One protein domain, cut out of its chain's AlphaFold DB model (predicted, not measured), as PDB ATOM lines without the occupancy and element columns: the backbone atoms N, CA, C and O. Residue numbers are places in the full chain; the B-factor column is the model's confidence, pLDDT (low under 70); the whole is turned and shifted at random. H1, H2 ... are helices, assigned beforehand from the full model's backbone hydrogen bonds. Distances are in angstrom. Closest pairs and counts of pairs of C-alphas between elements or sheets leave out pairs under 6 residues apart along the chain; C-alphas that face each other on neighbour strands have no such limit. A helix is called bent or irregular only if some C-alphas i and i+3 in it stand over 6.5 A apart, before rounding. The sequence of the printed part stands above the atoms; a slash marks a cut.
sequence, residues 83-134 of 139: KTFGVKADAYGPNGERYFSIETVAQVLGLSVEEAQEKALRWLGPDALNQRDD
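AT A GLANCE: This is residues 83 to 134 of the 139 residues of an uncharacterized protein of Desulfovibrio sp. DV (UniProt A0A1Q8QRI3). A small angular cluster of three helices is joined to a long unnamed stretch: H2, the longest helix, sits between H1 and the short H3, with H1 set at about a right angle to it near its first residues and H3 folded back on it by a tight turn. Ahead of the helices, residues 83 to 101 form a looping stretch that doubles back on itself, with a short antiparallel pairing of residues 91 to 92 with 98 to 99. The printed part has 52 residues with three named helices, in the order H1, H2, H3, and no named strand; the class is all helix, though only 24 of the 52 residues are in named elements. It is only just compact, close to loose, with a radius of gyration of the C-alphas of 11.4 A, and its C-alphas span 29 by 27 by 17 A.

IN THESE COORDINATES: H2 is residues 113 to 124, 15.7 A from first to last C-alpha; C-alpha 113 is at (172.585, 258.417, 193.114) and C-alpha 124 at (169.636, 270.393, 183.415). H1 is residues 102 to 109, 10.3 A long, beginning with C-alpha 102 at (176.643, 261.265, 189.038). H3 is residues 126 to 129 and ends with C-alpha 129 at (173.192, 262.322, 182.180). H3 is irregular, but only just: C-alphas 126 and 129 are 6.9 A apart.

HOW THE PARTS SIT: H2 touches H1 with residues 113 to 117 alone, and their closest C-alphas are those of Val 113 and Ala 106, 5.3 A apart. The lines of H1 and H2 are about perpendicular, at 89 degrees. H2 touches H3 with residues 117 to 121 alone; the closest C-alphas are those of Leu 121 and Ala 128, 6.0 A apart. H1 and H3 are close but not clearly touching, with the closest C-alphas, those of Ile 102 and Leu 129, 7.7 A apart. In H1 and H2 every O i to N i+4 pair is within hydrogen-bond range. H3 is too short for such a pair, and its one O i to N i+3 pair is not within range.

THE WHOLE: The two C-alphas farthest apart are those of Thr 84 and Asp 133, at 30.7 A. The printed part has no cut, and the links H1 to H2 and H2 to H3 are both tight. Residues 122 to 127, of which 122 to 124 belong to H2, stand free. The mean pLDDT of the printed part is 72.3; it is under 70 at residues 84 to 87, 95 to 97, 123 to 125 and 127 to 134.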
ATOM      1  N   LYS A  83     184.782 276.842 194.831       72.38
ATOM      2  CA  LYS A  83     185.775 277.313 195.813       72.38
ATOM      3  C   LYS A  83     185.530 276.726 197.199       72.38
ATOM      4  O   LYS A  83     186.491 276.374 197.874       72.38
ATOM      5  N   THR A  84     184.268 276.630 197.607       68.81
ATOM      6  CA  THR A  84     183.886 276.160 198.943       68.81
ATOM      7  C   THR A  84     184.040 274.650 199.086       68.81
ATOM      8  O   THR A  84     184.571 274.186 200.090       68.81
ATOM      9  N   PHE A  85     183.610 273.879 198.085       64.62
ATOM     10  CA  PHE A  85     183.543 272.418 198.190       64.62
ATOM     11  C   PHE A  85     184.729 271.690 197.549       64.62
ATOM     12  O   PHE A  85     184.847 270.479 197.708       64.62
ATOM     13  N   GLY A  86     185.627 272.395 196.847       64.19
ATOM     14  CA  GLY A  86     186.883 271.826 196.342       64.19
ATOM     15  C   GLY A  86     186.702 270.582 195.464       64.19
ATOM     16  O   GLY A  86     187.587 269.729 195.422       64.19
ATOM     17  N   VAL A  87     185.550 270.452 194.797       68.12
ATOM     18  CA  VAL A  87     185.181 269.234 194.071       68.12
ATOM     19  C   VAL A  87     186.104 269.064 192.871       68.12
ATOM     20  O   VAL A  87     186.130 269.893 191.956       68.12
ATOM     21  N   LYS A  88     186.872 267.975 192.872       73.88
ATOM     22  CA  LYS A  88     187.707 267.593 191.737       73.88
ATOM     23  C   LYS A  88     186.805 267.005 190.654       73.88
ATOM     24  O   LYS A  88     186.053 266.080 190.927       73.88
ATOM     25  N   ALA A  89     186.880 267.555 189.444       73.44
ATOM     26  CA  ALA A  89     186.176 266.997 188.297       73.44
ATOM     27  C   ALA A  89     186.726 265.608 187.955       73.44
ATOM     28  O   ALA A  89     187.942 265.390 188.031       73.44
ATOM     29  N   ASP A  90     185.834 264.708 187.556       78.25
ATOM     30  CA  ASP A  90     186.175 263.354 187.123       78.25
ATOM     31  C   ASP A  90     186.814 263.364 185.729       78.25
ATOM     32  O   ASP A  90     187.720 262.579 185.451       78.25
ATOM     33  N   ALA A  91     186.402 264.304 184.874       76.94
ATOM     34  CA  ALA A  91     187.006 264.531 183.567       76.94
ATOM     35  C   ALA A  91     186.955 266.010 183.156       76.94
ATOM     36  O   ALA A  91     186.249 266.825 183.755       76.94
ATOM     37  N   TYR A  92     187.719 266.344 182.114       77.44
ATOM     38  CA  TYR A  92     187.746 267.672 181.512       77.44
ATOM     39  C   TYR A  92     187.499 267.584 180.009       77.44
ATOM     40  O   TYR A  92     188.032 266.699 179.342       77.44
ATOM     41  N   GLY A  93     186.691 268.506 179.496       74.12
ATOM     42  CA  GLY A  93     186.406 268.656 178.079       74.12
ATOM     43  C   GLY A  93     187.515 269.367 177.317       74.12
ATOM     44  O   GLY A  93     188.420 269.956 177.919       74.12
ATOM     45  N   PRO A  94     187.441 269.340 175.978       71.62
ATOM     46  CA  PRO A  94     188.447 269.942 175.110       71.62
ATOM     47  C   PRO A  94     188.577 271.461 175.291       71.62
ATOM     48  O   PRO A  94     189.635 272.005 174.980       71.62
ATOM     49  N   ASN A  95     187.561 272.143 175.833       68.75
ATOM     50  CA  ASN A  95     187.618 273.578 176.128       68.75
ATOM     51  C   ASN A  95     187.722 273.861 177.637       68.75
ATOM     52  O   ASN A  95     187.490 274.987 178.078       68.75
ATOM     53  N   GLY A  96     188.084 272.856 178.441       68.00
ATOM     54  CA  GLY A  96     188.223 272.985 179.891       68.00
ATOM     55  C   GLY A  96     186.909 272.869 180.665       68.00
ATOM     56  O   GLY A  96     186.892 273.160 181.867       68.00
ATOM     57  N   GLU A  97     185.825 272.429 180.016       69.56
ATOM     58  CA  GLU A  97     184.584 272.065 180.700       69.56
ATOM     59  C   GLU A  97     184.874 270.991 181.749       69.56
ATOM     60  O   GLU A  97     185.691 270.105 181.530       69.56
ATOM     61  N   ARG A  98     184.223 271.060 182.907       71.88
ATOM     62  CA  ARG A  98     184.414 270.082 183.981       71.88
ATOM     63  C   ARG A  98     183.258 269.105 183.982       71.88
ATOM     64  O   ARG A  98     182.107 269.533 184.041       71.88
ATOM     65  N   TYR A  99     183.574 267.820 183.979       75.00
ATOM     66  CA  TYR A  99     182.592 266.752 184.053       75.00
ATOM     67  C   TYR A  99     182.675 266.058 185.401       75.00
ATOM     68  O   TYR A  99     183.763 265.771 185.906       75.00
ATOM     69  N   PHE A 100     181.507 265.792 185.965       80.06
ATOM     70  CA  PHE A 100     181.347 265.107 187.234       80.06
ATOM     71  C   PHE A 100     180.464 263.895 186.978       80.06
ATOM     72  O   PHE A 100     179.407 264.012 186.357       80.06
ATOM     73  N   SER A 101     180.925 262.736 187.426       84.69
ATOM     74  CA  SER A 101     180.109 261.538 187.514       84.69
ATOM     75  C   SER A 101     178.939 261.793 188.458       84.69
ATOM     76  O   SER A 101     179.014 262.617 189.378       84.69
ATOM     77  N   ILE A 102     177.839 261.089 188.225       82.88
ATOM     78  CA  ILE A 102     176.643 261.265 189.038       82.88
ATOM     79  C   ILE A 102     176.875 260.797 190.479       82.88
ATOM     80  O   ILE A 102     176.289 261.345 191.408       82.88
ATOM     81  N   GLU A 103     177.803 259.864 190.677       82.12
ATOM     82  CA  GLU A 103     178.303 259.409 191.968       82.12
ATOM     83  C   GLU A 103     179.059 260.519 192.705       82.12
ATOM     84  O   GLU A 103     178.787 260.759 193.883       82.12
ATOM     85  N   THR A 104     179.954 261.243 192.021       78.19
ATOM     86  CA  THR A 104     180.641 262.412 192.598       78.19
ATOM     87  C   THR A 104     179.636 263.494 192.983       78.19
ATOM     88  O   THR A 104     179.730 264.066 194.070       78.19
ATOM     89  N   VAL A 105     178.638 263.758 192.133       78.31
ATOM     90  CA  VAL A 105     177.571 264.726 192.433       78.31
ATOM     91  C   VAL A 105     176.752 264.280 193.647       78.31
ATOM     92  O   VAL A 105     176.572 265.069 194.575       78.31
ATOM     93  N   ALA A 106     176.314 263.022 193.687       77.12
ATOM     94  CA  ALA A 106     175.560 262.458 194.804       77.12
ATOM     95  C   ALA A 106     176.351 262.548 196.118       77.12
ATOM     96  O   ALA A 106     175.831 263.035 197.123       77.12
ATOM     97  N   GLN A 107     177.637 262.186 196.097       78.00
ATOM     98  CA  GLN A 107     178.518 262.272 197.261       78.00
ATOM     99  C   GLN A 107     178.670 263.710 197.770       78.00
ATOM    100  O   GLN A 107     178.581 263.947 198.975       78.00
ATOM    101  N   VAL A 108     178.911 264.669 196.872       72.88
ATOM    102  CA  VAL A 108     179.084 266.085 197.233       72.88
ATOM    103  C   VAL A 108     177.795 266.672 197.802       72.88
ATOM    104  O   VAL A 108     177.846 267.457 198.747       72.88
ATOM    105  N   LEU A 109     176.649 266.296 197.234       74.12
ATOM    106  CA  LEU A 109     175.344 266.796 197.658       74.12
ATOM    107  C   LEU A 109     174.759 266.025 198.853       74.12
ATOM    108  O   LEU A 109     173.743 266.450 199.400       74.12
ATOM    109  N   GLY A 110     175.389 264.925 199.279       75.25
ATOM    110  CA  GLY A 110     174.868 264.058 200.338       75.25
ATOM    111  C   GLY A 110     173.551 263.376 199.957       75.25
ATOM    112  O   GLY A 110     172.723 263.132 200.830       75.25
ATOM    113  N   LEU A 111     173.358 263.114 198.663       80.19
ATOM    114  CA  LEU A 111     172.179 262.463 198.095       80.19
ATOM    115  C   LEU A 111     172.499 261.011 197.729       80.19
ATOM    116  O   LEU A 111     173.663 260.634 197.555       80.19
ATOM    117  N   SER A 112     171.462 260.199 197.552       86.38
ATOM    118  CA  SER A 112     171.589 258.964 196.781       86.38
ATOM    119  C   SER A 112     171.835 259.270 195.296       86.38
ATOM    120  O   SER A 112     171.555 260.362 194.797       86.38
ATOM    121  N   VAL A 113     172.364 258.287 194.564       82.31
ATOM    122  CA  VAL A 113     172.585 258.417 193.114       82.31
ATOM    123  C   VAL A 113     171.265 258.627 192.366       82.31
ATOM    124  O   VAL A 113     171.220 259.443 191.451       82.31
ATOM    125  N   GLU A 114     170.187 257.951 192.775       85.25
ATOM    126  CA  GLU A 114     168.855 258.095 192.168       85.25
ATOM    127  C   GLU A 114     168.295 259.513 192.351       85.25
ATOM    128  O   GLU A 114     167.884 260.139 191.374       85.25
ATOM    129  N   GLU A 115     168.370 260.072 193.562       77.31
ATOM    130  CA  GLU A 115     167.926 261.450 193.829       77.31
ATOM    131  C   GLU A 115     168.756 262.478 193.044       77.31
ATOM    132  O   GLU A 115     168.220 263.452 192.509       77.31
ATOM    133  N   ALA A 116     170.072 262.266 192.946       78.69
ATOM    134  CA  ALA A 116     170.941 263.130 192.154       78.69
ATOM    135  C   ALA A 116     170.588 263.074 190.656       78.69
ATOM    136  O   ALA A 116     170.586 264.114 189.993       78.69
ATOM    137  N   GLN A 117     170.254 261.892 190.123       81.69
ATOM    138  CA  GLN A 117     169.817 261.713 188.733       81.69
ATOM    139  C   GLN A 117     168.495 262.421 188.448       81.69
ATOM    140  O   GLN A 117     168.396 263.146 187.456       81.69
ATOM    141  N   GLU A 118     167.499 262.241 189.314       81.62
ATOM    142  CA  GLU A 118     166.188 262.871 189.157       81.62
ATOM    143  C   GLU A 118     166.314 264.399 189.127       81.62
ATOM    144  O   GLU A 118     165.792 265.060 188.221       81.62
ATOM    145  N   LYS A 119     167.094 264.962 190.057       77.38
ATOM    146  CA  LYS A 119     167.351 266.407 190.109       77.38
ATOM    147  C   LYS A 119     168.143 266.901 188.901       77.38
ATOM    148  O   LYS A 119     167.798 267.939 188.339       77.38
ATOM    149  N   ALA A 120     169.158 266.157 188.457       74.25
ATOM    150  CA  ALA A 120     169.924 266.507 187.263       74.25
ATOM    151  C   ALA A 120     169.031 266.561 186.014       74.25
ATOM    152  O   ALA A 120     169.069 267.549 185.285       74.25
ATOM    153  N   LEU A 121     168.175 265.559 185.798       75.62
ATOM    154  CA  LEU A 121     167.242 265.538 184.665       75.62
ATOM    155  C   LEU A 121     166.215 266.670 184.738       75.62
ATOM    156  O   LEU A 121     165.913 267.290 183.718       75.62
ATOM    157  N   ARG A 122     165.696 266.958 185.937       73.12
ATOM    158  CA  ARG A 122     164.721 268.034 186.151       73.12
ATOM    159  C   ARG A 122     165.314 269.413 185.857       73.12
ATOM    160  O   ARG A 122     164.644 270.233 185.237       73.12
ATOM    161  N   TRP A 123     166.539 269.678 186.308       66.12
ATOM    162  CA  TRP A 123     167.135 271.019 186.259       66.12
ATOM    163  C   TRP A 123     167.982 271.285 185.017       66.12
ATOM    164  O   TRP A 123     168.018 272.409 184.524       66.12
ATOM    165  N   LEU A 124     168.687 270.268 184.524       67.81
ATOM    166  CA  LEU A 124     169.636 270.393 183.415       67.81
ATOM    167  C   LEU A 124     169.101 269.756 182.121       67.81
ATOM    168  O   LEU A 124     169.702 269.928 181.061       67.81
ATOM    169  N   GLY A 125     167.958 269.067 182.192       68.56
ATOM    170  CA  GLY A 125     167.300 268.446 181.049       68.56
ATOM    171  C   GLY A 125     167.810 267.034 180.729       68.56
ATOM    172  O   GLY A 125     168.676 266.495 181.419       68.56
ATOM    173  N   PRO A 126     167.279 266.405 179.664       71.75
ATOM    174  CA  PRO A 126     167.559 265.006 179.329       71.75
ATOM    175  C   PRO A 126     169.031 264.736 178.988       71.75
ATOM    176  O   PRO A 126     169.507 263.622 179.174       71.75
ATOM    177  N   ASP A 127     169.767 265.758 178.546       68.50
ATOM    178  CA  ASP A 127     171.177 265.634 178.169       68.50
ATOM    179  C   ASP A 127     172.146 265.671 179.362       68.50
ATOM    180  O   ASP A 127     173.346 265.440 179.191       68.50
ATOM    181  N   ALA A 128     171.641 265.933 180.571       66.38
ATOM    182  CA  ALA A 128     172.439 266.078 181.787       66.38
ATOM    183  C   ALA A 128     173.199 264.807 182.192       66.38
ATOM    184  O   ALA A 128     174.231 264.890 182.856       66.38
ATOM    185  N   LEU A 129     172.675 263.640 181.805       64.88
ATOM    186  CA  LEU A 129     173.192 262.322 182.180       64.88
ATOM    187  C   LEU A 129     173.785 261.547 180.996       64.88
ATOM    188  O   LEU A 129     174.049 260.352 181.126       64.88
ATOM    189  N   ASN A 130     173.984 262.190 179.840       66.25
ATOM    190  CA  ASN A 130     174.548 261.511 178.678       66.25
ATOM    191  C   ASN A 130     175.924 260.918 179.030       66.25
ATOM    192  O   ASN A 130     176.883 261.653 179.273       66.25
ATOM    193  N   GLN A 131     176.036 259.583 179.004       55.28
ATOM    194  CA  GLN A 131     177.332 258.921 178.897       55.28
ATOM    195  C   GLN A 131     177.919 259.351 177.560       55.28
ATOM    196  O   GLN A 131     177.459 258.918 176.506       55.28
ATOM    197  N   ARG A 132     178.907 260.246 177.572       52.34
ATOM    198  CA  ARG A 132     179.715 260.408 176.373       52.34
ATOM    199  C   ARG A 132     180.687 259.242 176.307       52.34
ATOM    200  O   ARG A 132     181.615 259.160 177.106       52.34
ATOM    201  N   ASP A 133     180.485 258.416 175.284       41.53
ATOM    202  CA  ASP A 133     181.433 257.432 174.746       41.53
ATOM    203  C   ASP A 133     182.803 258.053 174.373       41.53
ATOM    204  O   ASP A 133     183.756 257.348 174.051       41.53
ATOM    205  N   ASP A 134     182.939 259.378 174.466       37.00
ATOM    206  CA  ASP A 134     184.138 260.143 174.141       37.00
ATOM    207  C   ASP A 134     185.129 260.276 175.310       37.00
ATOM    208  O   ASP A 134     185.816 261.291 175.438       37.00
TER     209      ASP A 134